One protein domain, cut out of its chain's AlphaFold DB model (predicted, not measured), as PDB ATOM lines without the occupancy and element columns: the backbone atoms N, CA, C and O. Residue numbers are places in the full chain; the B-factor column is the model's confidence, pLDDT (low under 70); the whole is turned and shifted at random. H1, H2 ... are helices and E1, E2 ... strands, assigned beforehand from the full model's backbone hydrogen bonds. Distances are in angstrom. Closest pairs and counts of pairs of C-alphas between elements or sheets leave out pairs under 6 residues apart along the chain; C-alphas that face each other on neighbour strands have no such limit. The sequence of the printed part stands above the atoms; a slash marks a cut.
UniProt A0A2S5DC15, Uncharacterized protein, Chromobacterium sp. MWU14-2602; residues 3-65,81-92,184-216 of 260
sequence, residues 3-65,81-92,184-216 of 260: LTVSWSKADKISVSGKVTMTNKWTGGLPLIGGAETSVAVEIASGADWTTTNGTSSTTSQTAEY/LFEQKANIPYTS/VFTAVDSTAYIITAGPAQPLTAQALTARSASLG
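AT A GLANCE: This is residues 3 to 65, 81 to 92 and 184 to 216 of the 260 residues of an uncharacterized protein of Chromobacterium sp. MWU14-2602 (UniProt A0A2S5DC15). A small body of two sheets face to face, the hairpin of E2 and E3 crossed over one face of the sheet E4, E1, E6, E5, sits at one end, and a long arm of E7 leads away from it to the single helix H1 at the far end. This arm makes much of the length, and residues 204 to 210 at its far end stand free. The printed part has 108 residues, with seven named strands and one named helix in the order E1 E2 E3 E4 E5 E6 E7 H1, and the class is mostly strand. The larger sheet has the order E4, E1, E6, E5, antiparallel throughout. The whole is extended, with a radius of gyration of the C-alphas of 23.2 A and spans of 74 by 31 by 22 A.

IN THESE COORDINATES: E1, residues 3 to 11, begins with C-alpha 3 at (75.520, -52.030, 400.993) and is 26.9 A long. E2, residues 25 to 31, is 19.4 A long, and E3, residues 34 to 43, is 21.5 A long and bends by 89 degrees at residue 37. E4 is residues 54 to 60, E5 residues 84 to 92 with 24.7 A, and E6 residues 184 to 189. E7, residues 193 to 202, is 28.1 A long and begins with C-alpha 193 at (69.669, -60.017, 402.454). H1, residues 205 to 214, is 14.4 A long and ends with C-alpha 214 at (94.898, -80.611, 396.971).

HOW THE PARTS SIT: The sheet E4, E1, E6, E5 is twisted, with E4 and E5 as edge strands. E4 and E1 are antiparallel at 177 degrees, with N 5 and O 57 at 2.9 A. E1 and E6 are antiparallel at 178 degrees, with N 8 and O 186 at 2.8 A. E6 and E5 are antiparallel at 151 degrees, with N 86 and O 187 at 3.0 A. E2 and E3 form a hairpin, antiparallel at 147 degrees, with N 27 and O 41 at 3.0 A. The two sheets form a sandwich, two sheets face to face, their strands at 61 degrees to each other. The closest C-alphas of E2 and E5 are those of Leu 31 and Ala 86, 5.6 A apart, and those of E3 and E6 are Val 39 and Ala 187, 6.2 A apart. E7 pairs with no named strand. H1 is not on the sheet, and every O i to N i+4 pair in it is within hydrogen-bond range.

THE WHOLE: The C-alphas farthest apart are those of Gly 17 and Ala 205, at 74.3 A. Residues 66 to 80 and 93 to 183 are not printed, with gaps of 14.7 A and 11.1 A between the C-alphas across the two cuts. The link E1 to E2 is long, with 13 residues. The mean pLDDT of the printed part is 86.4, with residues 34 to 36 and 210 to 216 under 70.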
ATOM      1  N   LEU A   3      76.833 -52.199 401.626       81.38
ATOM      2  CA  LEU A   3      75.520 -52.030 400.993       81.38
ATOM      3  C   LEU A   3      75.095 -50.562 401.037       81.38
ATOM      4  O   LEU A   3      75.465 -49.829 401.957       81.38
ATOM      5  N   THR A   4      74.331 -50.139 400.034       86.00
ATOM      6  CA  THR A   4      74.018 -48.727 399.795       86.00
ATOM      7  C   THR A   4      72.550 -48.416 400.067       86.00
ATOM      8  O   THR A   4      71.665 -49.154 399.639       86.00
ATOM      9  N   VAL A   5      72.304 -47.268 400.697       89.50
ATOM     10  CA  VAL A   5      71.014 -46.569 400.683       89.50
ATOM     11  C   VAL A   5      71.239 -45.209 400.034       89.50
ATOM     12  O   VAL A   5      72.163 -44.483 400.403       89.50
ATOM     13  N   SER A   6      70.429 -44.852 399.046       91.75
ATOM     14  CA  SER A   6      70.596 -43.589 398.330       91.75
ATOM     15  C   SER A   6      69.277 -43.010 397.859       91.75
ATOM     16  O   SER A   6      68.296 -43.723 397.644       91.75
ATOM     17  N   TRP A   7      69.281 -41.700 397.654       95.12
ATOM     18  CA  TRP A   7      68.224 -41.023 396.929       95.12
ATOM     19  C   TRP A   7      68.818 -40.029 395.940       95.12
ATOM     20  O   TRP A   7      69.901 -39.481 396.160       95.12
ATOM     21  N   SER A   8      68.093 -39.774 394.858       94.94
ATOM     22  CA  SER A   8      68.391 -38.704 393.916       94.94
ATOM     23  C   SER A   8      67.132 -37.968 393.481       94.94
ATOM     24  O   SER A   8      66.018 -38.465 393.648       94.94
ATOM     25  N   LYS A   9      67.302 -36.764 392.939       95.19
ATOM     26  CA  LYS A   9      66.223 -35.918 392.431       95.19
ATOM     27  C   LYS A   9      66.535 -35.462 391.012       95.19
ATOM     28  O   LYS A   9      67.659 -35.064 390.721       95.19
ATOM     29  N   ALA A  10      65.512 -35.471 390.165       94.56
ATOM     30  CA  ALA A  10      65.521 -34.814 388.866       94.56
ATOM     31  C   ALA A  10      64.337 -33.844 388.772       94.56
ATOM     32  O   ALA A  10      63.179 -34.272 388.832       94.56
ATOM     33  N   ASP A  11      64.624 -32.549 388.625       92.50
ATOM     34  CA  ASP A  11      63.604 -31.527 388.383       92.50
ATOM     35  C   ASP A  11      63.157 -31.542 386.909       92.50
ATOM     36  O   ASP A  11      63.956 -31.730 385.994       92.50
ATOM     37  N   LYS A  12      61.863 -31.309 386.670       92.12
ATOM     38  CA  LYS A  12      61.276 -31.114 385.328       92.12
ATOM     39  C   LYS A  12      61.223 -29.646 384.905       92.12
ATOM     40  O   LYS A  12      60.791 -29.341 383.798       92.12
ATOM     41  N   ILE A  13      61.596 -28.742 385.803       84.12
ATOM     42  CA  ILE A  13      61.539 -27.296 385.606       84.12
ATOM     43  C   ILE A  13      62.930 -26.748 385.879       84.12
ATOM     44  O   ILE A  13      63.547 -27.097 386.885       84.12
ATOM     45  N   SER A  14      63.399 -25.874 384.995       82.12
ATOM     46  CA  SER A  14      64.609 -25.092 385.197       82.12
ATOM     47  C   SER A  14      64.251 -23.660 385.581       82.12
ATOM     48  O   SER A  14      63.229 -23.108 385.172       82.12
ATOM     49  N   VAL A  15      65.114 -23.054 386.385       83.44
ATOM     50  CA  VAL A  15      65.086 -21.631 386.710       83.44
ATOM     51  C   VAL A  15      66.498 -21.085 386.533       83.44
ATOM     52  O   VAL A  15      67.469 -21.812 386.719       83.44
ATOM     53  N   SER A  16      66.623 -19.819 386.142       80.88
ATOM     54  CA  SER A  16      67.926 -19.175 385.919       80.88
ATOM     55  C   SER A  16      68.613 -18.717 387.211       80.88
ATOM     56  O   SER A  16      69.802 -18.410 387.193       80.88
ATOM     57  N   GLY A  17      67.877 -18.650 388.324       81.19
ATOM     58  CA  GLY A  17      68.378 -18.249 389.639       81.19
ATOM     59  C   GLY A  17      68.520 -19.413 390.619       81.19
ATOM     60  O   GLY A  17      68.135 -20.544 390.331       81.19
ATOM     61  N   LYS A  18      69.039 -19.110 391.813       85.25
ATOM     62  CA  LYS A  18      69.127 -20.070 392.922       85.25
ATOM     63  C   LYS A  18      67.806 -20.160 393.664       85.25
ATOM     64  O   LYS A  18      67.134 -19.147 393.862       85.25
ATOM     65  N   VAL A  19      67.470 -21.356 394.133       90.06
ATOM     66  CA  VAL A  19      66.258 -21.573 394.922       90.06
ATOM     67  C   VAL A  19      66.642 -22.165 396.258       90.06
ATOM     68  O   VAL A  19      66.775 -23.374 396.414       90.06
ATOM     69  N   THR A  20      66.863 -21.292 397.228       91.75
ATOM     70  CA  THR A  20      67.444 -21.683 398.507       91.75
ATOM     71  C   THR A  20      66.386 -22.117 399.515       91.75
ATOM     72  O   THR A  20      65.338 -21.489 399.657       91.75
ATOM     73  N   MET A  21      66.676 -23.182 400.257       90.62
ATOM     74  CA  MET A  21      65.868 -23.611 401.392       90.62
ATOM     75  C   MET A  21      66.143 -22.743 402.612       90.62
ATOM     76  O   MET A  21      67.237 -22.761 403.161       90.62
ATOM     77  N   THR A  22      65.140 -21.993 403.068       88.38
ATOM     78  CA  THR A  22      65.261 -21.188 404.293       88.38
ATOM     79  C   THR A  22      65.458 -22.076 405.521       88.38
ATOM     80  O   THR A  22      66.280 -21.779 406.378       88.38
ATOM     81  N   ASN A  23      64.755 -23.206 405.577       88.50
ATOM     82  CA  ASN A  23      64.802 -24.155 406.684       88.50
ATOM     83  C   ASN A  23      65.220 -25.532 406.177       88.50
ATOM     84  O   ASN A  23      64.970 -25.871 405.021       88.50
ATOM     85  N   LYS A  24      65.809 -26.337 407.065       93.06
ATOM     86  CA  LYS A  24      66.062 -27.754 406.795       93.06
ATOM     87  C   LYS A  24      64.736 -28.457 406.494       93.06
ATOM     88  O   LYS A  24      63.764 -28.290 407.229       93.06
ATOM     89  N   TRP A  25      64.718 -29.257 405.435       92.56
ATOM     90  CA  TRP A  25      63.594 -30.110 405.074       92.56
ATOM     91  C   TRP A  25      63.991 -31.579 405.194       92.56
ATOM     92  O   TRP A  25      65.077 -31.973 404.769       92.56
ATOM     93  N   THR A  26      63.098 -32.386 405.761       92.25
ATOM     94  CA  THR A  26      63.265 -33.836 405.889       92.25
ATOM     95  C   THR A  26      62.025 -34.554 405.381       92.25
ATOM     96  O   THR A  26      60.906 -34.098 405.625       92.25
ATOM     97  N   GLY A  27      62.206 -35.696 404.725       89.75
ATOM     98  CA  GLY A  27      61.106 -36.530 404.247       89.75
ATOM     99  C   GLY A  27      61.496 -38.001 404.141       89.75
ATOM    100  O   GLY A  27      62.677 -38.327 404.070       89.75
ATOM    101  N   GLY A  28      60.503 -38.889 404.130       91.69
ATOM    102  CA  GLY A  28      60.687 -40.310 403.832       91.69
ATOM    103  C   GLY A  28      60.197 -40.620 402.421       91.69
ATOM    104  O   GLY A  28      59.044 -40.343 402.095       91.69
ATOM    105  N   LEU A  29      61.065 -41.180 401.580       92.19
ATOM    106  CA  LEU A  29      60.704 -41.671 400.253       92.19
ATOM    107  C   LEU A  29      60.263 -43.136 400.360       92.19
ATOM    108  O   LEU A  29      61.115 -43.985 400.632       92.19
ATOM    109  N   PRO A  30      58.971 -43.454 400.176       91.00
ATOM    110  CA  PRO A  30      58.469 -44.811 400.372       91.00
ATOM    111  C   PRO A  30      59.002 -45.782 399.310       91.00
ATOM    112  O   PRO A  30      59.060 -45.462 398.122       91.00
ATOM    113  N   LEU A  31      59.347 -46.988 399.747       88.50
ATOM    114  CA  LEU A  31      59.704 -48.134 398.912       88.50
ATOM    115  C   LEU A  31      58.513 -49.100 398.775       88.50
ATOM    116  O   LEU A  31      57.377 -48.800 399.157       88.50
ATOM    117  N   ILE A  32      58.771 -50.270 398.185       75.12
ATOM    118  CA  ILE A  32      57.794 -51.349 398.013       75.12
ATOM    119  C   ILE A  32      57.507 -51.945 399.402       75.12
ATOM    120  O   ILE A  32      58.269 -52.770 399.900       75.12
ATOM    121  N   GLY A  33      56.433 -51.463 400.026       70.19
ATOM    122  CA  GLY A  33      56.099 -51.679 401.441       70.19
ATOM    123  C   GLY A  33      55.440 -50.455 402.091       70.19
ATOM    124  O   GLY A  33      54.821 -50.567 403.144       70.19
ATOM    125  N   GLY A  34      55.486 -49.294 401.428       66.69
ATOM    126  CA  GLY A  34      54.854 -48.064 401.904       66.69
ATOM    127  C   GLY A  34      55.783 -47.241 402.797       66.69
ATOM    128  O   GLY A  34      57.001 -47.284 402.645       66.69
ATOM    129  N   ALA A  35      55.214 -46.442 403.701       64.75
ATOM    130  CA  ALA A  35      55.981 -45.508 404.534       64.75
ATOM    131  C   ALA A  35      56.906 -46.202 405.556       64.75
ATOM    132  O   ALA A  35      57.923 -45.625 405.942       64.75
ATOM    133  N   GLU A  36      56.575 -47.432 405.961       68.38
ATOM    134  CA  GLU A  36      57.342 -48.236 406.929       68.38
ATOM    135  C   GLU A  36      58.709 -48.674 406.383       68.38
ATOM    136  O   GLU A  36      59.655 -48.881 407.138       68.38
ATOM    137  N   THR A  37      58.833 -48.746 405.058       77.25
ATOM    138  CA  THR A  37      60.079 -49.001 404.336       77.25
ATOM    139  C   THR A  37      60.407 -47.758 403.519       77.25
ATOM    140  O   THR A  37      59.943 -47.625 402.388       77.25
ATOM    141  N   SER A  38      61.136 -46.794 404.084       86.50
ATOM    142  CA  SER A  38      61.431 -45.534 403.390       86.50
ATOM    143  C   SER A  38      62.897 -45.128 403.463       86.50
ATOM    144  O   SER A  38      63.597 -45.388 404.440       86.50
ATOM    145  N   VAL A  39      63.359 -44.457 402.407       90.38
ATOM    146  CA  VAL A  39      64.675 -43.816 402.375       90.38
ATOM    147  C   VAL A  39      64.539 -42.397 402.911       90.38
ATOM    148  O   VAL A  39      63.773 -41.595 402.372       90.38
ATOM    149  N   ALA A  40      65.293 -42.081 403.961       91.50
ATOM    150  CA  ALA A  40      65.327 -40.740 404.523       91.50
ATOM    151  C   ALA A  40      66.002 -39.753 403.558       91.50
ATOM    152  O   ALA A  40      67.087 -40.004 403.030       91.50
ATOM    153  N   VAL A  41      65.355 -38.608 403.367       93.31
ATOM    154  CA  VAL A  41      65.860 -37.467 402.610       93.31
ATOM    155  C   VAL A  41      66.034 -36.302 403.552       93.31
ATOM    156  O   VAL A  41      65.146 -35.985 404.343       93.31
ATOM    157  N   GLU A  42      67.162 -35.630 403.402       93.69
ATOM    158  CA  GLU A  42      67.462 -34.398 404.099       93.69
ATOM    159  C   GLU A  42      68.008 -33.374 403.108       93.69
ATOM    160  O   GLU A  42      68.914 -33.661 402.327       93.69
ATOM    161  N   ILE A  43      67.447 -32.169 403.155       93.00
ATOM    162  CA  ILE A  43      67.935 -31.003 402.424       93.00
ATOM    163  C   ILE A  43      68.201 -29.912 403.460       93.00
ATOM    164  O   ILE A  43      67.299 -29.505 404.195       93.00
ATOM    165  N   ALA A  44      69.454 -29.474 403.552       93.94
ATOM    166  CA  ALA A  44      69.895 -28.522 404.564       93.94
ATOM    167  C   ALA A  44      69.299 -27.116 404.352       93.94
ATOM    168  O   ALA A  44      68.953 -26.727 403.236       93.94
ATOM    169  N   SER A  45      69.236 -26.326 405.429       93.06
ATOM    170  CA  SER A  45      69.020 -24.879 405.305       93.06
ATOM    171  C   SER A  45      70.184 -24.253 404.525       93.06
ATOM    172  O   SER A  45      71.324 -24.705 404.630       93.06
ATOM    173  N   GLY A  46      69.896 -23.255 403.694       92.00
ATOM    174  CA  GLY A  46      70.862 -22.624 402.796       92.00
ATOM    175  C   GLY A  46      71.174 -23.426 401.525       92.00
ATOM    176  O   GLY A  46      71.795 -22.882 400.611       92.00
ATOM    177  N   ALA A  47      70.722 -24.680 401.416       92.88
ATOM    178  CA  ALA A  47      70.944 -25.491 400.224       92.88
ATOM    179  C   ALA A  47      70.102 -24.994 399.042       92.88
ATOM    180  O   ALA A  47      68.945 -24.600 399.203       92.88
ATOM    181  N   ASP A  48      70.678 -25.042 397.842       92.50
ATOM    182  CA  ASP A  48      69.968 -24.739 396.602       92.50
ATOM    183  C   ASP A  48      69.222 -25.986 396.117       92.50
ATOM    184  O   ASP A  48      69.818 -27.023 395.810       92.50
ATOM    185  N   TRP A  49      67.898 -25.885 396.056       91.81
ATOM    186  CA  TRP A  49      66.998 -26.944 395.628       91.81
ATOM    187  C   TRP A  49      67.347 -27.481 394.239       91.81
ATOM    188  O   TRP A  49      67.245 -28.684 394.009       91.81
ATOM    189  N   THR A  50      67.771 -26.613 393.318       89.38
ATOM    190  CA  THR A  50      68.011 -26.977 391.910       89.38
ATOM    191  C   THR A  50      69.290 -27.786 391.704       89.38
ATOM    192  O   THR A  50      69.430 -28.501 390.713       89.38
ATOM    193  N   THR A  51      70.225 -27.704 392.653       90.38
ATOM    194  CA  THR A  51      71.519 -28.398 392.588       90.38
ATOM    195  C   THR A  51      71.649 -29.508 393.629       90.38
ATOM    196  O   THR A  51      72.477 -30.407 393.471       90.38
ATOM    197  N   THR A  52      70.796 -29.519 394.656       91.50
ATOM    198  CA  THR A  52      70.724 -30.605 395.642       91.50
ATOM    199  C   THR A  52      70.003 -31.813 395.040       91.50
ATOM    200  O   THR A  52      68.784 -31.963 395.148       91.50
ATOM    201  N   ASN A  53      70.775 -32.677 394.376       90.31
ATOM    202  CA  ASN A  53      70.248 -33.754 393.534       90.31
ATOM    203  C   ASN A  53      70.368 -35.160 394.124       90.31
ATOM    204  O   ASN A  53      70.015 -36.121 393.443       90.31
ATOM    205  N   GLY A  54      70.827 -35.308 395.366       90.56
ATOM    206  CA  GLY A  54      70.855 -36.605 396.031       90.56
ATOM    207  C   GLY A  54      71.995 -36.791 397.011       90.56
ATOM    208  O   GLY A  54      72.964 -36.034 397.024       90.56
ATOM    209  N   THR A  55      71.889 -37.858 397.794       89.19
ATOM    210  CA  THR A  55      72.970 -38.366 398.641       89.19
ATOM    211  C   THR A  55      72.998 -39.886 398.582       89.19
ATOM    212  O   THR A  55      71.969 -40.532 398.375       89.19
ATOM    213  N   SER A  56      74.173 -40.461 398.816       87.81
ATOM    214  CA  SER A  56      74.363 -41.901 398.937       87.81
ATOM    215  C   SER A  56      75.118 -42.201 400.224       87.81
ATOM    216  O   SER A  56      76.134 -41.565 400.505       87.81
ATOM    217  N   SER A  57      74.610 -43.151 401.003       85.44
ATOM    218  CA  SER A  57      75.249 -43.664 402.209       85.44
ATOM    219  C   SER A  57      75.546 -45.143 402.020       85.44
ATOM    220  O   SER A  57      74.716 -45.907 401.531       85.44
ATOM    221  N   THR A  58      76.752 -45.555 402.392       83.88
ATOM    222  CA  THR A  58      77.186 -46.949 402.307       83.88
ATOM    223  C   THR A  58      77.493 -47.450 403.708       83.88
ATOM    224  O   THR A  58      78.332 -46.877 404.399       83.88
ATOM    225  N   THR A  59      76.836 -48.533 404.117       81.31
ATOM    226  CA  THR A  59      77.040 -49.148 405.431       81.31
ATOM    227  C   THR A  59      77.670 -50.524 405.275       81.31
ATOM    228  O   THR A  59      77.248 -51.339 404.450       81.31
ATOM    229  N   SER A  60      78.695 -50.790 406.084       85.69
ATOM    230  CA  SER A  60      79.299 -52.115 406.184       85.69
ATOM    231  C   SER A  60      78.352 -53.071 406.900       85.69
ATOM    232  O   SER A  60      77.885 -52.788 407.999       85.69
ATOM    233  N   GLN A  61      78.105 -54.223 406.286       84.56
ATOM    234  CA  GLN A  61      77.296 -55.294 406.845       84.56
ATOM    235  C   GLN A  61      78.047 -56.623 406.856       84.56
ATOM    236  O   GLN A  61      78.810 -56.956 405.935       84.56
ATOM    237  N   THR A  62      77.764 -57.397 407.898       86.50
ATOM    238  CA  THR A  62      78.214 -58.775 408.072       86.50
ATOM    239  C   THR A  62      76.987 -59.665 408.176       86.50
ATOM    240  O   THR A  62      76.054 -59.357 408.912       86.50
ATOM    241  N   ALA A  63      77.005 -60.765 407.430       85.50
ATOM    242  CA  ALA A  63      75.980 -61.790 407.465       85.50
ATOM    243  C   ALA A  63      76.635 -63.094 407.929       85.50
ATOM    244  O   ALA A  63      77.623 -63.531 407.336       85.50
ATOM    245  N   GLU A  64      76.117 -63.697 408.998       88.62
ATOM    246  CA  GLU A  64      76.671 -64.924 409.570       88.62
ATOM    247  C   GLU A  64      75.711 -66.099 409.403       88.62
ATOM    248  O   GLU A  64      74.508 -65.986 409.629       88.62
ATOM    249  N   TYR A  65      76.265 -67.263 409.068       87.19
ATOM    250  CA  TYR A  65      75.551 -68.533 409.098       87.19
ATOM    251  C   TYR A  65      76.386 -69.572 409.835       87.19
ATOM    252  O   TYR A  65      77.569 -69.759 409.549       87.19
ATOM    253  N   LEU A  81      71.017 -61.200 397.950       87.50
ATOM    254  CA  LEU A  81      70.956 -59.768 398.235       87.50
ATOM    255  C   LEU A  81      69.784 -59.168 397.462       87.50
ATOM    256  O   LEU A  81      69.568 -59.529 396.302       87.50
ATOM    257  N   PHE A  82      69.046 -58.257 398.083       86.31
ATOM    258  CA  PHE A  82      67.895 -57.603 397.475       86.31
ATOM    259  C   PHE A  82      68.174 -56.122 397.249       86.31
ATOM    260  O   PHE A  82      68.842 -55.470 398.045       86.31
ATOM    261  N   GLU A  83      67.613 -55.588 396.168       87.31
ATOM    262  CA  GLU A  83      67.521 -54.154 395.936       87.31
ATOM    263  C   GLU A  83      66.060 -53.773 395.756       87.31
ATOM    264  O   GLU A  83      65.333 -54.390 394.976       87.31
ATOM    265  N   GLN A  84      65.663 -52.708 396.435       89.69
ATOM    266  CA  GLN A  84      64.418 -52.011 396.186       89.69
ATOM    267  C   GLN A  84      64.716 -50.653 395.561       89.69
ATOM    268  O   GLN A  84      65.610 -49.929 395.997       89.69
ATOM    269  N   LYS A  85      63.936 -50.305 394.536       90.81
ATOM    270  CA  LYS A  85      64.001 -49.011 393.863       90.81
ATOM    271  C   LYS A  85      62.599 -48.454 393.674       90.81
ATOM    272  O   LYS A  85      61.716 -49.165 393.200       90.81
ATOM    273  N   ALA A  86      62.419 -47.174 393.981       92.94
ATOM    274  CA  ALA A  86      61.167 -46.461 393.764       92.94
ATOM    275  C   ALA A  86      61.411 -45.129 393.051       92.94
ATOM    276  O   ALA A  86      62.341 -44.397 393.387       92.94
ATOM    277  N   ASN A  87      60.548 -44.809 392.085       94.31
ATOM    278  CA  ASN A  87      60.502 -43.510 391.421       94.31
ATOM    279  C   ASN A  87      59.231 -42.790 391.877       94.31
ATOM    280  O   ASN A  87      58.124 -43.221 391.560       94.31
ATOM    281  N   ILE A  88      59.391 -41.703 392.622       93.94
ATOM    282  CA  ILE A  88      58.304 -41.008 393.305       93.94
ATOM    283  C   ILE A  88      58.160 -39.616 392.684       93.94
ATOM    284  O   ILE A  88      59.056 -38.779 392.847       93.94
ATOM    285  N   PRO A  89      57.071 -39.334 391.950       95.19
ATOM    286  CA  PRO A  89      56.830 -37.992 391.450       95.19
ATOM    287  C   PRO A  89      56.591 -37.045 392.630       95.19
ATOM    288  O   PRO A  89      55.866 -37.383 393.563       95.19
ATOM    289  N   TYR A  90      57.160 -35.844 392.578       93.75
ATOM    290  CA  TYR A  90      56.881 -34.811 393.573       93.75
ATOM    291  C   TYR A  90      56.326 -33.548 392.935       93.75
ATOM    292  O   TYR A  90      56.535 -33.248 391.755       93.75
ATOM    293  N   THR A  91      55.630 -32.784 393.769       94.69
ATOM    294  CA  THR A  91      55.265 -31.397 393.512       94.69
ATOM    295  C   THR A  91      55.584 -30.589 394.760       94.69
ATOM    296  O   THR A  91      55.144 -30.933 395.853       94.69
ATOM    297  N   SER A  92      56.340 -29.508 394.597       90.69
ATOM    298  CA  SER A  92      56.664 -28.554 395.652       90.69
ATOM    299  C   SER A  92      56.210 -27.156 395.247       90.69
ATOM    300  O   SER A  92      56.194 -26.811 394.064       90.69
ATOM    301  N   VAL A 184      60.983 -35.970 389.850       96.38
ATOM    302  CA  VAL A 184      60.985 -37.343 390.353       96.38
ATOM    303  C   VAL A 184      62.113 -37.505 391.362       96.38
ATOM    304  O   VAL A 184      63.264 -37.181 391.066       96.38
ATOM    305  N   PHE A 185      61.780 -38.023 392.539       95.69
ATOM    306  CA  PHE A 185      62.754 -38.605 393.449       95.69
ATOM    307  C   PHE A 185      62.968 -40.072 393.090       95.69
ATOM    308  O   PHE A 185      62.006 -40.804 392.871       95.69
ATOM    309  N   THR A 186      64.217 -40.514 393.050       94.75
ATOM    310  CA  THR A 186      64.569 -41.932 392.969       94.75
ATOM    311  C   THR A 186      65.115 -42.352 394.321       94.75
ATOM    312  O   THR A 186      66.082 -41.756 394.776       94.75
ATOM    313  N   ALA A 187      64.529 -43.363 394.951       94.19
ATOM    314  CA  ALA A 187      65.033 -43.975 396.178       94.19
ATOM    315  C   ALA A 187      65.557 -45.380 395.875       94.19
ATOM    316  O   ALA A 187      64.935 -46.108 395.098       94.19
ATOM    317  N   VAL A 188      66.687 -45.751 396.476       91.19
ATOM    318  CA  VAL A 188      67.305 -47.075 396.346       91.19
ATOM    319  C   VAL A 188      67.760 -47.565 397.717       91.19
ATOM    320  O   VAL A 188      68.476 -46.849 398.417       91.19
ATOM    321  N   ASP A 189      67.393 -48.796 398.054       90.50
ATOM    322  CA  ASP A 189      67.874 -49.518 399.232       90.50
ATOM    323  C   ASP A 189      68.340 -50.918 398.817       90.50
ATOM    324  O   ASP A 189      67.573 -51.701 398.255       90.50
ATOM    325  N   SER A 190      69.612 -51.223 399.067       87.75
ATOM    326  CA  SER A 190      70.227 -52.523 398.776       87.75
ATOM    327  C   SER A 190      70.635 -53.286 400.039       87.75
ATOM    328  O   SER A 190      71.502 -54.152 399.972       87.75
ATOM    329  N   THR A 191      70.092 -52.937 401.207       86.75
ATOM    330  CA  THR A 191      70.564 -53.453 402.503       86.75
ATOM    331  C   THR A 191      69.986 -54.808 402.901       86.75
ATOM    332  O   THR A 191      70.553 -55.482 403.763       86.75
ATOM    333  N   ALA A 192      68.885 -55.231 402.284       86.69
ATOM    334  CA  ALA A 192      68.218 -56.479 402.624       86.69
ATOM    335  C   ALA A 192      68.959 -57.699 402.054       86.69
ATOM    336  O   ALA A 192      69.371 -57.728 400.891       86.69
ATOM    337  N   TYR A 193      69.077 -58.750 402.865       89.38
ATOM    338  CA  TYR A 193      69.669 -60.017 402.454       89.38
ATOM    339  C   TYR A 193      69.017 -61.209 403.156       89.38
ATOM    340  O   TYR A 193      68.418 -61.079 404.221       89.38
ATOM    341  N   ILE A 194      69.182 -62.393 402.572       91.19
ATOM    342  CA  ILE A 194      68.842 -63.669 403.203       91.19
ATOM    343  C   ILE A 194      69.961 -64.679 402.968       91.19
ATOM    344  O   ILE A 194      70.514 -64.773 401.871       91.19
ATOM    345  N   ILE A 195      70.285 -65.453 404.004       92.19
ATOM    346  CA  ILE A 195      71.131 -66.637 403.870       92.19
ATOM    347  C   ILE A 195      70.236 -67.870 403.921       92.19
ATOM    348  O   ILE A 195      69.495 -68.076 404.880       92.19
ATOM    349  N   THR A 196      70.333 -68.708 402.898       93.31
ATOM    350  CA  THR A 196      69.660 -70.006 402.839       93.31
ATOM    351  C   THR A 196      70.693 -71.118 402.739       93.31
ATOM    352  O   THR A 196      71.804 -70.921 402.242       93.31
ATOM    353  N   ALA A 197      70.350 -72.299 403.245       92.44
ATOM    354  CA  ALA A 197      71.252 -73.436 403.242       92.44
ATOM    355  C   ALA A 197      70.493 -74.706 402.858       92.44
ATOM    356  O   ALA A 197      69.477 -75.040 403.464       92.44
ATOM    357  N   GLY A 198      70.993 -75.405 401.842       90.50
ATOM    358  CA  GLY A 198      70.415 -76.661 401.380       90.50
ATOM    359  C   GLY A 198      70.682 -77.832 402.336       90.50
ATOM    360  O   GLY A 198      71.410 -77.693 403.328       90.50
ATOM    361  N   PRO A 199      70.148 -79.026 402.036       92.25
ATOM    362  CA  PRO A 199      70.477 -80.230 402.789       92.25
ATOM    363  C   PRO A 199      71.972 -80.568 402.674       92.25
ATOM    364  O   PRO A 199      72.644 -80.218 401.700       92.25
ATOM    365  N   ALA A 200      72.507 -81.259 403.685       91.94
ATOM    366  CA  ALA A 200      73.851 -81.823 403.588       91.94
ATOM    367  C   ALA A 200      73.837 -83.021 402.627       91.94
ATOM    368  O   ALA A 200      72.942 -83.860 402.690       91.94
ATOM    369  N   GLN A 201      74.835 -83.101 401.755       92.25
ATOM    370  CA  GLN A 201      74.992 -84.167 400.773       92.25
ATOM    371  C   GLN A 201      76.347 -84.852 400.961       92.25
ATOM    372  O   GLN A 201      77.340 -84.156 401.186       92.25
ATOM    373  N   PRO A 202      76.436 -86.185 400.843       91.56
ATOM    374  CA  PRO A 202      77.716 -86.882 400.869       91.56
ATOM    375  C   PRO A 202      78.674 -86.368 399.784       91.56
ATOM    376  O   PRO A 202      78.264 -86.009 398.677       91.56
ATOM    377  N   LEU A 203      79.970 -86.329 400.095       88.00
ATOM    378  CA  LEU A 203      81.005 -86.096 399.091       88.00
ATOM    379  C   LEU A 203      81.117 -87.318 398.172       88.00
ATOM    380  O   LEU A 203      81.096 -88.456 398.634       88.00
ATOM    381  N   THR A 204      81.278 -87.082 396.869       86.06
ATOM    382  CA  THR A 204      81.553 -88.155 395.905       86.06
ATOM    383  C   THR A 204      82.973 -88.695 396.092       86.06
ATOM    384  O   THR A 204      83.851 -87.989 396.596       86.06
ATOM    385  N   ALA A 205      83.232 -89.925 395.636       80.50
ATOM    386  CA  ALA A 205      84.567 -90.529 395.691       80.50
ATOM    387  C   ALA A 205      85.638 -89.642 395.025       80.50
ATOM    388  O   ALA A 205      86.714 -89.457 395.582       80.50
ATOM    389  N   GLN A 206      85.302 -89.008 393.896       77.94
ATOM    390  CA  GLN A 206      86.179 -88.063 393.191       77.94
ATOM    391  C   GLN A 206      86.447 -86.782 393.997       77.94
ATOM    392  O   GLN A 206      87.548 -86.243 393.967       77.94
ATOM    393  N   ALA A 207      85.454 -86.273 394.735       75.25
ATOM    394  CA  ALA A 207      85.636 -85.099 395.587       75.25
ATOM    395  C   ALA A 207      86.495 -85.422 396.819       75.25
ATOM    396  O   ALA A 207      87.265 -84.577 397.275       75.25
ATOM    397  N   LEU A 208      86.388 -86.646 397.341       73.62
ATOM    398  CA  LEU A 208      87.238 -87.138 398.423       73.62
ATOM    399  C   LEU A 208      88.692 -87.300 397.962       73.62
ATOM    400  O   LEU A 208      89.588 -86.857 398.673       73.62
ATOM    401  N   THR A 209      88.937 -87.852 396.771       72.12
ATOM    402  CA  THR A 209      90.297 -87.984 396.221       72.12
ATOM    403  C   THR A 209      90.902 -86.637 395.824       72.12
ATOM    404  O   THR A 209      92.059 -86.381 396.145       72.12
ATOM    405  N   ALA A 210      90.127 -85.728 395.220       69.56
ATOM    406  CA  ALA A 210      90.576 -84.366 394.910       69.56
ATOM    407  C   ALA A 210      90.907 -83.558 396.176       69.56
ATOM    408  O   ALA A 210      91.868 -82.786 396.192       69.56
ATOM    409  N   ARG A 211      90.151 -83.759 397.265       66.31
ATOM    410  CA  ARG A 211      90.481 -83.196 398.580       66.31
ATOM    411  C   ARG A 211      91.825 -83.729 399.079       66.31
ATOM    412  O   ARG A 211      92.643 -82.939 399.525       66.31
ATOM    413  N   SER A 212      92.078 -85.031 398.962       63.00
ATOM    414  CA  SER A 212      93.356 -85.632 399.368       63.00
ATOM    415  C   SER A 212      94.544 -85.152 398.525       63.00
ATOM    416  O   SER A 212      95.637 -85.021 399.057       63.00
ATOM    417  N   ALA A 213      94.336 -84.862 397.236       62.09
ATOM    418  CA  ALA A 213      95.383 -84.403 396.317       62.09
ATOM    419  C   ALA A 213      95.702 -82.898 396.423       62.09
ATOM    420  O   ALA A 213      96.821 -82.483 396.142       62.09
ATOM    421  N   SER A 214      94.729 -82.071 396.822       57.31
ATOM    422  CA  SER A 214      94.898 -80.611 396.971       57.31
ATOM    423  C   SER A 214      95.457 -80.187 398.335       57.31
ATOM    424  O   SER A 214      95.757 -79.013 398.545       57.31
ATOM    425  N   LEU A 215      95.601 -81.129 399.268       54.56
ATOM    426  CA  LEU A 215      96.077 -80.890 400.623       54.56
ATOM    427  C   LEU A 215      97.523 -81.378 400.765       54.56
ATOM    428  O   LEU A 215      97.775 -82.572 400.885       54.56
ATOM    429  N   GLY A 216      98.477 -80.446 400.839       52.69
ATOM    430  CA  GLY A 216      99.738 -80.735 401.525       52.69
ATOM    431  C   GLY A 216      99.455 -81.121 402.986       52.69
ATOM    432  O   GLY A 216      98.456 -80.679 403.562       52.69
TER     433      GLY A 216